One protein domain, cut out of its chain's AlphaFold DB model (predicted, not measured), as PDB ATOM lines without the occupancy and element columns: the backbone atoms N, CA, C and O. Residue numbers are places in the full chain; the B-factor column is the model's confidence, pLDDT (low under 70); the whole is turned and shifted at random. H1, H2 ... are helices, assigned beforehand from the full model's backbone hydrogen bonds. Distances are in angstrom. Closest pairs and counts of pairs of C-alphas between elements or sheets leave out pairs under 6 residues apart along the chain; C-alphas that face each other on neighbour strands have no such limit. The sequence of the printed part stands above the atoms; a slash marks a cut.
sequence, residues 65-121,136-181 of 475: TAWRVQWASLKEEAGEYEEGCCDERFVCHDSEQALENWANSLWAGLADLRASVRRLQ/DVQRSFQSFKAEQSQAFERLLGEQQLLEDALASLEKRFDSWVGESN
ATOM      1  N   THR A  65      81.174 168.269  23.163       85.44
ATOM      2  CA  THR A  65      80.287 167.734  24.208       85.44
ATOM      3  C   THR A  65      80.633 166.290  24.564       85.44
ATOM      4  O   THR A  65      80.713 165.987  25.755       85.44
ATOM      5  N   ALA A  66      80.953 165.434  23.588       87.75
ATOM      6  CA  ALA A  66      81.448 164.080  23.842       87.75
ATOM      7  C   ALA A  66      82.746 164.092  24.671       87.75
ATOM      8  O   ALA A  66      82.858 163.373  25.666       87.75
ATOM      9  N   TRP A  67      83.687 164.980  24.338       92.94
ATOM     10  CA  TRP A  67      84.945 165.114  25.073       92.94
ATOM     11  C   TRP A  67      84.733 165.605  26.511       92.94
ATOM     12  O   TRP A  67      85.361 165.105  27.442       92.94
ATOM     13  N   ARG A  68      83.800 166.543  26.733       90.44
ATOM     14  CA  ARG A  68      83.434 167.003  28.086       90.44
ATOM     15  C   ARG A  68      82.821 165.894  28.935       90.44
ATOM     16  O   ARG A  68      83.129 165.829  30.121       90.44
ATOM     17  N   VAL A  69      81.981 165.043  28.347       91.12
ATOM     18  CA  VAL A  69      81.385 163.892  29.044       91.12
ATOM     19  C   VAL A  69      82.463 162.871  29.403       91.12
ATOM     20  O   VAL A  69      82.535 162.444  30.553       91.12
ATOM     21  N   GLN A  70      83.358 162.545  28.467       92.50
ATOM     22  CA  GLN A  70      84.467 161.625  28.723       92.50
ATOM     23  C   GLN A  70      85.424 162.163  29.798       92.50
ATOM     24  O   GLN A  70      85.829 161.430  30.696       92.50
ATOM     25  N   TRP A  71      85.744 163.459  29.756       87.94
ATOM     26  CA  TRP A  71      86.574 164.103  30.771       87.94
ATOM     27  C   TRP A  71      85.901 164.132  32.147       87.94
ATOM     28  O   TRP A  71      86.569 163.939  33.160       87.94
ATOM     29  N   ALA A  72      84.585 164.362  32.203       89.12
ATOM     30  CA  ALA A  72      83.829 164.302  33.451       89.12
ATOM     31  C   ALA A  72      83.852 162.889  34.053       89.12
ATOM     32  O   ALA A  72      84.128 162.764  35.242       89.12
ATOM     33  N   SER A  73      83.674 161.852  33.229       92.50
ATOM     34  CA  SER A  73      83.755 160.445  33.648       92.50
ATOM     35  C   SER A  73      85.139 160.085  34.192       92.50
ATOM     36  O   SER A  73      85.245 159.530  35.278       92.50
ATOM     37  N   LEU A  74      86.216 160.461  33.491       87.00
ATOM     38  CA  LEU A  74      87.587 160.212  33.961       87.00
ATOM     39  C   LEU A  74      87.898 160.955  35.262       87.00
ATOM     40  O   LEU A  74      88.675 160.482  36.087       87.00
ATOM     41  N   LYS A  75      87.314 162.140  35.447       88.00
ATOM     42  CA  LYS A  75      87.479 162.923  36.670       88.00
ATOM     43  C   LYS A  75      86.711 162.320  37.848       88.00
ATOM     44  O   LYS A  75      87.184 162.431  38.974       88.00
ATOM     45  N   GLU A  76      85.551 161.725  37.593       87.50
ATOM     46  CA  GLU A  76      84.775 160.981  38.587       87.50
ATOM     47  C   GLU A  76      85.524 159.712  39.006       87.50
ATOM     48  O   GLU A  76      85.813 159.562  40.190       87.50
ATOM     49  N   GLU A  77      85.999 158.910  38.047       83.50
ATOM     50  CA  GLU A  77      86.844 157.738  38.323       83.50
ATOM     51  C   GLU A  77      88.111 158.122  39.102       83.50
ATOM     52  O   GLU A  77      88.419 157.525  40.131       83.50
ATOM     53  N   ALA A  78      88.838 159.163  38.679       76.19
ATOM     54  CA  ALA A  78      90.022 159.636  39.400       76.19
ATOM     55  C   ALA A  78      89.700 160.130  40.823       76.19
ATOM     56  O   ALA A  78      90.526 159.973  41.722       76.19
ATOM     57  N   GLY A  79      88.513 160.706  41.036       77.56
ATOM     58  CA  GLY A  79      88.033 161.113  42.357       77.56
ATOM     59  C   GLY A  79      87.819 159.924  43.292       77.56
ATOM     60  O   GLY A  79      88.243 159.981  44.445       77.56
ATOM     61  N   GLU A  80      87.253 158.828  42.784       76.19
ATOM     62  CA  GLU A  80      87.081 157.582  43.545       76.19
ATOM     63  C   GLU A  80      88.435 156.964  43.945       76.19
ATOM     64  O   GLU A  80      88.602 156.498  45.076       76.19
ATOM     65  N   TYR A  81      89.449 157.031  43.072       69.00
ATOM     66  CA  TYR A  81      90.809 156.581  43.404       69.00
ATOM     67  C   TYR A  81      91.528 157.503  44.407       69.00
ATOM     68  O   TYR A  81      92.269 157.015  45.267       69.00
ATOM     69  N   GLU A  82      91.327 158.825  44.336       67.38
ATOM     70  CA  GLU A  82      91.913 159.770  45.300       67.38
ATOM     71  C   GLU A  82      91.302 159.627  46.704       67.38
ATOM     72  O   GLU A  82      92.041 159.726  47.689       67.38
ATOM     73  N   GLU A  83      89.996 159.357  46.821       65.62
ATOM     74  CA  GLU A  83      89.368 159.059  48.117       65.62
ATOM     75  C   GLU A  83      89.932 157.770  48.732       65.62
ATOM     76  O   GLU A  83      90.276 157.773  49.914       65.62
ATOM     77  N   GLY A  84      90.183 156.728  47.929       55.56
ATOM     78  CA  GLY A  84      90.866 155.511  48.390       55.56
ATOM     79  C   GLY A  84      92.318 155.737  48.848       55.56
ATOM     80  O   GLY A  84      92.760 155.156  49.837       55.56
ATOM     81  N   CYS A  85      93.063 156.636  48.195       52.84
ATOM     82  CA  CYS A  85      94.428 157.003  48.613       52.84
ATOM     83  C   CYS A  85      94.473 157.839  49.905       52.84
ATOM     84  O   CYS A  85      95.505 157.892  50.586       52.84
ATOM     85  N   CYS A  86      93.388 158.536  50.257       50.25
ATOM     86  CA  CYS A  86      93.322 159.292  51.507       50.25
ATOM     87  C   CYS A  86      93.263 158.366  52.733       50.25
ATOM     88  O   CYS A  86      93.830 158.722  53.771       50.25
ATOM     89  N   ASP A  87      92.683 157.171  52.592       54.81
ATOM     90  CA  ASP A  87      92.660 156.147  53.642       54.81
ATOM     91  C   ASP A  87      94.053 155.550  53.910       54.81
ATOM     92  O   ASP A  87      94.409 155.306  55.061       54.81
ATOM     93  N   GLU A  88      94.925 155.423  52.904       52.59
ATOM     94  CA  GLU A  88      96.297 154.923  53.117       52.59
ATOM     95  C   GLU A  88      97.160 155.873  53.968       52.59
ATOM     96  O   GLU A  88      97.990 155.433  54.770       52.59
ATOM     97  N   ARG A  89      96.944 157.195  53.870       56.75
ATOM     98  CA  ARG A  89      97.608 158.156  54.773       56.75
ATOM     99  C   ARG A  89      97.135 158.025  56.217       56.75
ATOM    100  O   ARG A  89      97.922 158.305  57.121       56.75
ATOM    101  N   PHE A  90      95.885 157.622  56.429       56.66
ATOM    102  CA  PHE A  90      95.348 157.363  57.760       56.66
ATOM    103  C   PHE A  90      96.007 156.120  58.380       56.66
ATOM    104  O   PHE A  90      96.490 156.187  59.509       56.66
ATOM    105  N   VAL A  91      96.174 155.048  57.596       63.34
ATOM    106  CA  VAL A  91      96.862 153.813  58.022       63.34
ATOM    107  C   VAL A  91      98.316 154.073  58.441       63.34
ATOM    108  O   VAL A  91      98.777 153.539  59.451       63.34
ATOM    109  N   CYS A  92      99.039 154.940  57.723       67.94
ATOM    110  CA  CYS A  92     100.409 155.310  58.099       67.94
ATOM    111  C   CYS A  92     100.467 156.029  59.458       67.94
ATOM    112  O   CYS A  92     101.322 155.710  60.286       67.94
ATOM    113  N   HIS A  93      99.545 156.960  59.714       71.56
ATOM    114  CA  HIS A  93      99.536 157.728  60.962       71.56
ATOM    115  C   HIS A  93      99.169 156.865  62.177       71.56
ATOM    116  O   HIS A  93      99.805 156.982  63.227       71.56
ATOM    117  N   ASP A  94      98.216 155.945  62.013       77.12
ATOM    118  CA  ASP A  94      97.858 154.976  63.050       77.12
ATOM    119  C   ASP A  94      99.037 154.049  63.393       77.12
ATOM    120  O   ASP A  94      99.253 153.731  64.566       77.12
ATOM    121  N   SER A  95      99.856 153.670  62.403       77.56
ATOM    122  CA  SER A  95     101.037 152.822  62.623       77.56
ATOM    123  C   SER A  95     102.140 153.531  63.425       77.56
ATOM    124  O   SER A  95     102.720 152.953  64.348       77.56
ATOM    125  N   GLU A  96     102.384 154.816  63.142       81.06
ATOM    126  CA  GLU A  96     103.348 155.636  63.883       81.06
ATOM    127  C   GLU A  96     102.887 155.845  65.329       81.06
ATOM    128  O   GLU A  96     103.664 155.663  66.269       81.06
ATOM    129  N   GLN A  97     101.603 156.147  65.524       85.38
ATOM    130  CA  GLN A  97     101.032 156.325  66.854       85.38
ATOM    131  C   GLN A  97     101.028 155.014  67.657       85.38
ATOM    132  O   GLN A  97     101.286 155.027  68.865       85.38
ATOM    133  N   ALA A  98     100.798 153.868  67.011       82.88
ATOM    134  CA  ALA A  98     100.906 152.554  67.642       82.88
ATOM    135  C   ALA A  98     102.342 152.254  68.110       82.88
ATOM    136  O   ALA A  98     102.529 151.782  69.236       82.88
ATOM    137  N   LEU A  99     103.354 152.586  67.301       84.56
ATOM    138  CA  LEU A  99     104.768 152.455  67.671       84.56
ATOM    139  C   LEU A  99     105.150 153.372  68.838       84.56
ATOM    140  O   LEU A  99     105.822 152.927  69.771       84.56
ATOM    141  N   GLU A 100     104.701 154.628  68.826       88.50
ATOM    142  CA  GLU A 100     104.921 155.557  69.940       88.50
ATOM    143  C   GLU A 100     104.264 155.052  71.231       88.50
ATOM    144  O   GLU A 100     104.892 155.048  72.293       88.50
ATOM    145  N   ASN A 101     103.026 154.563  71.150       89.12
ATOM    146  CA  ASN A 101     102.314 153.985  72.288       89.12
ATOM    147  C   ASN A 101     103.020 152.738  72.835       89.12
ATOM    148  O   ASN A 101     103.164 152.597  74.053       89.12
ATOM    149  N   TRP A 102     103.510 151.861  71.955       89.19
ATOM    150  CA  TRP A 102     104.297 150.694  72.343       89.19
ATOM    151  C   TRP A 102     105.601 151.098  73.042       89.19
ATOM    152  O   TRP A 102     105.890 150.607  74.136       89.19
ATOM    153  N   ALA A 103     106.349 152.047  72.473       90.25
ATOM    154  CA  ALA A 103     107.586 152.546  73.065       90.25
ATOM    155  C   ALA A 103     107.333 153.180  74.443       90.25
ATOM    156  O   ALA A 103     108.051 152.892  75.403       90.25
ATOM    157  N   ASN A 104     106.289 154.001  74.573       92.94
ATOM    158  CA  ASN A 104     105.910 154.625  75.840       92.94
ATOM    159  C   ASN A 104     105.535 153.582  76.901       92.94
ATOM    160  O   ASN A 104     105.991 153.683  78.042       92.94
ATOM    161  N   SER A 105     104.770 152.554  76.525       90.56
ATOM    162  CA  SER A 105     104.414 151.433  77.404       90.56
ATOM    163  C   SER A 105     105.650 150.651  77.871       90.56
ATOM    164  O   SER A 105     105.827 150.418  79.070       90.56
ATOM    165  N   LEU A 106     106.563 150.328  76.947       92.75
ATOM    166  CA  LEU A 106     107.826 149.650  77.246       92.75
ATOM    167  C   LEU A 106     108.651 150.441  78.270       92.75
ATOM    168  O   LEU A 106     109.111 149.885  79.272       92.75
ATOM    169  N   TRP A 107     108.843 151.741  78.034       95.44
ATOM    170  CA  TRP A 107     109.660 152.580  78.909       95.44
ATOM    171  C   TRP A 107     109.006 152.839  80.266       95.44
ATOM    172  O   TRP A 107     109.719 152.850  81.273       95.44
ATOM    173  N   ALA A 108     107.681 153.001  80.313       94.00
ATOM    174  CA  ALA A 108     106.932 153.138  81.558       94.00
ATOM    175  C   ALA A 108     107.047 151.870  82.419       94.00
ATOM    176  O   ALA A 108     107.507 151.948  83.559       94.00
ATOM    177  N   GLY A 109     106.768 150.690  81.850       92.81
ATOM    178  CA  GLY A 109     106.884 149.421  82.578       92.81
ATOM    179  C   GLY A 109     108.307 149.155  83.081       92.81
ATOM    180  O   GLY A 109     108.516 148.701  84.209       92.81
ATOM    181  N   LEU A 110     109.323 149.528  82.299       94.62
ATOM    182  CA  LEU A 110     110.722 149.391  82.700       94.62
ATOM    183  C   LEU A 110     111.118 150.390  83.807       94.62
ATOM    184  O   LEU A 110     111.945 150.068  84.669       94.62
ATOM    185  N   ALA A 111     110.531 151.590  83.823       94.56
ATOM    186  CA  ALA A 111     110.697 152.557  84.906       94.56
ATOM    187  C   ALA A 111     110.067 152.058  86.219       94.56
ATOM    188  O   ALA A 111     110.722 152.136  87.263       94.56
ATOM    189  N   ASP A 112     108.871 151.473  86.158       94.75
ATOM    190  CA  ASP A 112     108.181 150.885  87.313       94.75
ATOM    191  C   ASP A 112     108.950 149.695  87.891       94.75
ATOM    192  O   ASP A 112     109.126 149.575  89.111       94.75
ATOM    193  N   LEU A 113     109.511 148.854  87.018       95.25
ATOM    194  CA  LEU A 113     110.344 147.734  87.434       95.25
ATOM    195  C   LEU A 113     111.614 148.216  88.151       95.25
ATOM    196  O   LEU A 113     111.959 147.725  89.228       95.25
ATOM    197  N   ARG A 114     112.287 149.238  87.605       96.00
ATOM    198  CA  ARG A 114     113.449 149.874  88.251       96.00
ATOM    199  C   ARG A 114     113.080 150.499  89.593       96.00
ATOM    200  O   ARG A 114     113.855 150.379  90.541       96.00
ATOM    201  N   ALA A 115     111.931 151.165  89.689       95.25
ATOM    202  CA  ALA A 115     111.451 151.742  90.940       95.25
ATOM    203  C   ALA A 115     111.217 150.652  91.997       95.25
ATOM    204  O   ALA A 115     111.629 150.809  93.145       95.25
ATOM    205  N   SER A 116     110.639 149.522  91.597       94.06
ATOM    206  CA  SER A 116     110.375 148.388  92.482       94.06
ATOM    207  C   SER A 116     111.664 147.698  92.948       94.06
ATOM    208  O   SER A 116     111.819 147.412  94.134       94.06
ATOM    209  N   VAL A 117     112.654 147.539  92.063       94.75
ATOM    210  CA  VAL A 117     113.991 147.038  92.430       94.75
ATOM    211  C   VAL A 117     114.713 147.999  93.381       94.75
ATOM    212  O   VAL A 117     115.323 147.555  94.350       94.75
ATOM    213  N   ARG A 118     114.619 149.319  93.167       94.56
ATOM    214  CA  ARG A 118     115.195 150.311  94.095       94.56
ATOM    215  C   ARG A 118     114.577 150.215  95.487       94.56
ATOM    216  O   ARG A 118     115.309 150.320  96.463       94.56
ATOM    217  N   ARG A 119     113.265 149.957  95.589       91.25
ATOM    218  CA  ARG A 119     112.597 149.746  96.885       91.25
ATOM    219  C   ARG A 119     113.194 148.558  97.643       91.25
ATOM    220  O   ARG A 119     113.415 148.691  98.843       91.25
ATOM    221  N   LEU A 120     113.540 147.466  96.952       91.94
ATOM    222  CA  LEU A 120     114.215 146.301  97.551       91.94
ATOM    223  C   LEU A 120     115.643 146.598  98.036       91.94
ATOM    224  O   LEU A 120     116.120 145.939  98.956       91.94
ATOM    225  N   GLN A 121     116.332 147.562  97.417       90.69
ATOM    226  CA  GLN A 121     117.700 147.946  97.786       90.69
ATOM    227  C   GLN A 121     117.758 148.849  99.024       90.69
ATOM    228  O   GLN A 121     118.811 148.951  99.652       90.69
ATOM    229  N   ASP A 136     106.845 139.671  94.724       93.06
ATOM    230  CA  ASP A 136     105.999 140.567  93.935       93.06
ATOM    231  C   ASP A 136     106.785 141.231  92.798       93.06
ATOM    232  O   ASP A 136     106.314 141.263  91.661       93.06
ATOM    233  N   VAL A 137     108.027 141.664  93.055       94.62
ATOM    234  CA  VAL A 137     108.926 142.172  92.002       94.62
ATOM    235  C   VAL A 137     109.254 141.085  90.982       94.62
ATOM    236  O   VAL A 137     109.255 141.353  89.781       94.62
ATOM    237  N   GLN A 138     109.487 139.848  91.423       96.44
ATOM    238  CA  GLN A 138     109.731 138.731  90.514       96.44
ATOM    239  C   GLN A 138     108.502 138.414  89.652       96.44
ATOM    240  O   GLN A 138     108.653 138.183  88.453       96.44
ATOM    241  N   ARG A 139     107.289 138.436  90.222       96.56
ATOM    242  CA  ARG A 139     106.043 138.262  89.457       96.56
ATOM    243  C   ARG A 139     105.854 139.390  88.447       96.56
ATOM    244  O   ARG A 139     105.594 139.095  87.287       96.56
ATOM    245  N   SER A 140     106.064 140.642  88.858       94.69
ATOM    246  CA  SER A 140     105.996 141.817  87.979       94.69
ATOM    247  C   SER A 140     107.018 141.751  86.838       94.69
ATOM    248  O   SER A 140     106.709 142.096  85.701       94.69
ATOM    249  N   PHE A 141     108.222 141.237  87.099       97.12
ATOM    250  CA  PHE A 141     109.220 141.012  86.055       97.12
ATOM    251  C   PHE A 141     108.790 139.945  85.047       97.12
ATOM    252  O   PHE A 141     108.962 140.131  83.843       97.12
ATOM    253  N   GLN A 142     108.226 138.832  85.522       96.81
ATOM    254  CA  GLN A 142     107.748 137.765  84.642       96.81
ATOM    255  C   GLN A 142     106.542 138.212  83.809       96.81
ATOM    256  O   GLN A 142     106.502 137.910  82.618       96.81
ATOM    257  N   SER A 143     105.601 138.964  84.395       94.12
ATOM    258  CA  SER A 143     104.461 139.513  83.652       94.12
ATOM    259  C   SER A 143     104.919 140.518  82.599       94.12
ATOM    260  O   SER A 143     104.552 140.373  81.438       94.12
ATOM    261  N   PHE A 144     105.813 141.449  82.953       94.44
ATOM    262  CA  PHE A 144     106.385 142.403  82.001       94.44
ATOM    263  C   PHE A 144     107.097 141.694  80.843       94.44
ATOM    264  O   PHE A 144     106.901 142.039  79.682       94.44
ATOM    265  N   LYS A 145     107.895 140.657  81.131       96.88
ATOM    266  CA  LYS A 145     108.557 139.867  80.088       96.88
ATOM    267  C   LYS A 145     107.542 139.193  79.159       96.88
ATOM    268  O   LYS A 145     107.726 139.245  77.947       96.88
ATOM    269  N   ALA A 146     106.500 138.574  79.712       95.62
ATOM    270  CA  ALA A 146     105.462 137.909  78.928       95.62
ATOM    271  C   ALA A 146     104.693 138.899  78.036       95.62
ATOM    272  O   ALA A 146     104.495 138.620  76.856       95.62
ATOM    273  N   GLU A 147     104.335 140.070  78.568       92.81
ATOM    274  CA  GLU A 147     103.684 141.148  77.815       92.81
ATOM    275  C   GLU A 147     104.563 141.650  76.662       92.81
ATOM    276  O   GLU A 147     104.083 141.787  75.538       92.81
ATOM    277  N   GLN A 148     105.862 141.866  76.903       92.19
ATOM    278  CA  GLN A 148     106.787 142.305  75.853       92.19
ATOM    279  C   GLN A 148     107.010 141.233  74.785       92.19
ATOM    280  O   GLN A 148     107.048 141.556  73.599       92.19
ATOM    281  N   SER A 149     107.101 139.958  75.174       94.19
ATOM    282  CA  SER A 149     107.149 138.853  74.213       94.19
ATOM    283  C   SER A 149     105.883 138.802  73.358       94.19
ATOM    284  O   SER A 149     105.983 138.712  72.142       94.19
ATOM    285  N   GLN A 150     104.697 138.935  73.956       94.00
ATOM    286  CA  GLN A 150     103.439 138.940  73.209       94.00
ATOM    287  C   GLN A 150     103.323 140.139  72.252       94.00
ATOM    288  O   GLN A 150     102.848 139.982  71.129       94.00
ATOM    289  N   ALA A 151     103.750 141.330  72.681       87.19
ATOM    290  CA  ALA A 151     103.759 142.519  71.832       87.19
ATOM    291  C   ALA A 151     104.715 142.357  70.639       87.19
ATOM    292  O   ALA A 151     104.371 142.731  69.521       87.19
ATOM    293  N   PHE A 152     105.885 141.758  70.868       89.25
ATOM    294  CA  PHE A 152     106.859 141.480  69.817       89.25
ATOM    295  C   PHE A 152     106.346 140.457  68.793       89.25
ATOM    296  O   PHE A 152     106.441 140.703  67.595       89.25
ATOM    297  N   GLU A 153     105.739 139.356  69.245       94.31
ATOM    298  CA  GLU A 153     105.124 138.357  68.355       94.31
ATOM    299  C   GLU A 153     104.001 138.961  67.496       94.31
ATOM    300  O   GLU A 153     103.869 138.639  66.317       94.31
ATOM    301  N   ARG A 154     103.212 139.891  68.055       89.62
ATOM    302  CA  ARG A 154     102.192 140.619  67.287       89.62
ATOM    303  C   ARG A 154     102.814 141.466  66.174       89.62
ATOM    304  O   ARG A 154     102.359 141.374  65.041       89.62
ATOM    305  N   LEU A 155     103.857 142.239  66.488       86.94
ATOM    306  CA  LEU A 155     104.567 143.064  65.503       86.94
ATOM    307  C   LEU A 155     105.210 142.216  64.398       86.94
ATOM    308  O   LEU A 155     105.170 142.605  63.235       86.94
ATOM    309  N   LEU A 156     105.758 141.044  64.735       90.38
ATOM    310  CA  LEU A 156     106.263 140.093  63.738       90.38
ATOM    311  C   LEU A 156     105.154 139.595  62.805       90.38
ATOM    312  O   LEU A 156     105.356 139.535  61.595       90.38
ATOM    313  N   GLY A 157     103.977 139.273  63.349       91.12
ATOM    314  CA  GLY A 157     102.818 138.883  62.545       91.12
ATOM    315  C   GLY A 157     102.350 139.995  61.602       91.12
ATOM    316  O   GLY A 157     102.080 139.737  60.433       91.12
ATOM    317  N   GLU A 158     102.297 141.240  62.083       87.38
ATOM    318  CA  GLU A 158     101.956 142.414  61.265       87.38
ATOM    319  C   GLU A 158     102.992 142.667  60.163       87.38
ATOM    320  O   GLU A 158     102.615 142.907  59.015       87.38
ATOM    321  N   GLN A 159     104.287 142.549  60.473       89.25
ATOM    322  CA  GLN A 159     105.353 142.648  59.477       89.25
ATOM    323  C   GLN A 159     105.180 141.594  58.378       89.25
ATOM    324  O   GLN A 159     105.223 141.933  57.199       89.25
ATOM    325  N   GLN A 160     104.947 140.335  58.752       93.38
ATOM    326  CA  GLN A 160     104.789 139.255  57.784       93.38
ATOM    327  C   GLN A 160     103.549 139.453  56.897       93.38
ATOM    328  O   GLN A 160     103.621 139.247  55.690       93.38
ATOM    329  N   LEU A 161     102.439 139.937  57.465       89.81
ATOM    330  CA  LEU A 161     101.246 140.300  56.693       89.81
ATOM    331  C   LEU A 161     101.519 141.425  55.682       89.81
ATOM    332  O   LEU A 161     101.015 141.371  54.560       89.81
ATOM    333  N   LEU A 162     102.311 142.433  56.056       85.94
ATOM    334  CA  LEU A 162     102.708 143.514  55.147       85.94
ATOM    335  C   LEU A 162     103.647 143.017  54.043       85.94
ATOM    336  O   LEU A 162     103.484 143.409  52.889       85.94
ATOM    337  N   GLU A 163     104.598 142.140  54.366       90.31
ATOM    338  CA  GLU A 163     105.481 141.505  53.380       90.31
ATOM    339  C   GLU A 163     104.680 140.668  52.369       90.31
ATOM    340  O   GLU A 163     104.883 140.804  51.161       90.31
ATOM    341  N   ASP A 164     103.707 139.881  52.837       89.81
ATOM    342  CA  ASP A 164     102.806 139.106  51.978       89.81
ATOM    343  C   ASP A 164     101.935 140.015  51.095       89.81
ATOM    344  O   ASP A 164     101.745 139.746  49.902       89.81
ATOM    345  N   ALA A 165     101.430 141.122  51.651       88.00
ATOM    346  CA  ALA A 165     100.663 142.113  50.903       88.00
ATOM    347  C   ALA A 165     101.514 142.771  49.805       88.00
ATOM    348  O   ALA A 165     101.074 142.829  48.653       88.00
ATOM    349  N   LEU A 166     102.746 143.183  50.117       91.06
ATOM    350  CA  LEU A 166     103.690 143.738  49.143       91.06
ATOM    351  C   LEU A 166     104.031 142.727  48.046       91.06
ATOM    352  O   LEU A 166     103.947 143.066  46.869       91.06
ATOM    353  N   ALA A 167     104.314 141.473  48.404       90.62
ATOM    354  CA  ALA A 167     104.577 140.412  47.433       90.62
ATOM    355  C   ALA A 167     103.362 140.138  46.526       90.62
ATOM    356  O   ALA A 167     103.508 139.805  45.347       90.62
ATOM    357  N   SER A 168     102.141 140.273  47.050       88.31
ATOM    358  CA  SER A 168     100.914 140.147  46.255       88.31
ATOM    359  C   SER A 168     100.721 141.319  45.286       88.31
ATOM    360  O   SER A 168     100.311 141.102  44.144       88.31
ATOM    361  N   LEU A 169     101.055 142.541  45.714       87.88
ATOM    362  CA  LEU A 169     101.012 143.742  44.883       87.88
ATOM    363  C   LEU A 169     102.077 143.695  43.788       87.88
ATOM    364  O   LEU A 169     101.759 143.992  42.643       87.88
ATOM    365  N   GLU A 170     103.290 143.246  44.108       92.69
ATOM    366  CA  GLU A 170     104.373 143.043  43.140       92.69
ATOM    367  C   GLU A 170     103.944 142.059  42.044       92.69
ATOM    368  O   GLU A 170     103.987 142.394  40.864       92.69
ATOM    369  N   LYS A 171     103.369 140.906  42.417       90.88
ATOM    370  CA  LYS A 171     102.821 139.939  41.445       90.88
ATOM    371  C   LYS A 171     101.714 140.525  40.569       90.88
ATOM    372  O   LYS A 171     101.647 140.221  39.379       90.88
ATOM    373  N   ARG A 172     100.814 141.336  41.140       91.44
ATOM    374  CA  ARG A 172      99.755 142.017  40.373       91.44
ATOM    375  C   ARG A 172     100.344 143.040  39.410       91.44
ATOM    376  O   ARG A 172      99.914 143.100  38.263       91.44
ATOM    377  N   PHE A 173     101.331 143.803  39.864       89.56
ATOM    378  CA  PHE A 173     102.031 144.783  39.050       89.56
ATOM    379  C   PHE A 173     102.764 144.109  37.885       89.56
ATOM    380  O   PHE A 173     102.586 144.519  36.743       89.56
ATOM    381  N   ASP A 174     103.481 143.015  38.138       88.81
ATOM    382  CA  ASP A 174     104.126 142.214  37.094       88.81
ATOM    383  C   ASP A 174     103.109 141.659  36.087       88.81
ATOM    384  O   ASP A 174     103.359 141.679  34.878       88.81
ATOM    385  N   SER A 175     101.933 141.221  36.555       83.44
ATOM    386  CA  SER A 175     100.830 140.793  35.683       83.44
ATOM    387  C   SER A 175     100.336 141.937  34.801       83.44
ATOM    388  O   SER A 175     100.192 141.753  33.597       83.44
ATOM    389  N   TRP A 176     100.134 143.133  35.357       84.62
ATOM    390  CA  TRP A 176      99.723 144.314  34.592       84.62
ATOM    391  C   TRP A 176     100.777 144.761  33.580       84.62
ATOM    392  O   TRP A 176     100.436 145.098  32.443       84.62
ATOM    393  N   VAL A 177     102.057 144.732  33.949       83.06
ATOM    394  CA  VAL A 177     103.165 145.038  33.034       83.06
ATOM    395  C   VAL A 177     103.235 143.994  31.911       83.06
ATOM    396  O   VAL A 177     103.424 144.351  30.745       83.06
ATOM    397  N   GLY A 178     103.013 142.716  32.225       76.62
ATOM    398  CA  GLY A 178     102.942 141.628  31.247       76.62
ATOM    399  C   GLY A 178     101.726 141.712  30.312       76.62
ATOM    400  O   GLY A 178     101.860 141.544  29.098       76.62
ATOM    401  N   GLU A 179     100.544 142.020  30.847       70.25
ATOM    402  CA  GLU A 179      99.282 142.153  30.102       70.25
ATOM    403  C   GLU A 179      99.256 143.395  29.206       70.25
ATOM    404  O   GLU A 179      98.766 143.334  28.076       70.25
ATOM    405  N   SER A 180      99.874 144.497  29.638       61.56
ATOM    406  CA  SER A 180     100.032 145.708  28.818       61.56
ATOM    407  C   SER A 180     100.801 145.434  27.516       61.56
ATOM    408  O   SER A 180     100.557 146.085  26.495       61.56
ATOM    409  N   ASN A 181     101.676 144.422  27.511       54.22
ATOM    410  CA  ASN A 181     102.372 143.963  26.309       54.22
ATOM    411  C   ASN A 181     101.555 142.966  25.468       54.22
ATOM    412  O   ASN A 181     101.698 142.955  24.244       54.22
TER     413      ASN A 181
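What this domain is: This is residues 65 to 121 and 136 to 181 of the 475 residues of an uncharacterized protein of Symbiodinium microadriaticum (UniProt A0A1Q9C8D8). Two long helices make a narrow V: H1 and H2 run opposite ways, meet near the end of H1 and the start of H2, and spread toward residues 65 and 181. The printed part has 103 residues with two named helices, H1 then H2, and no named strand; the class is all helix. It is extended, with a radius of gyration of the C-alphas of 24.3 A, and spans 84 by 29 by 13 A.

Where its parts are: H1, residues 65 to 121, begins at C-alpha 65 (80.287, 167.734, 24.208) and is 84.9 A long. H2, residues 136 to 181, is 67.8 A long and ends at C-alpha 181 (102.372, 143.963, 26.309).

How they stand to each other: H1 touches H2 with residues 106 to 117 alone, and H2 touches H1 with residues 137 to 148 alone. Their closest C-alphas, of Ser 116 and Val 137, are 6.4 A apart. The tilt is shallow, 21 degrees. O i to N i+4 pairs are within hydrogen-bond range in 49 of 53 for H1 and 41 of 42 for H2.

The domain as a whole: Residues 65 to 98 and 156 to 181 stand free. Residues 122 to 135 are not printed; C-alphas 121 and 136 are 14.4 A apart across the cut. The model's pLDDT is under 70 at residues 81 to 92 and 180 to 181.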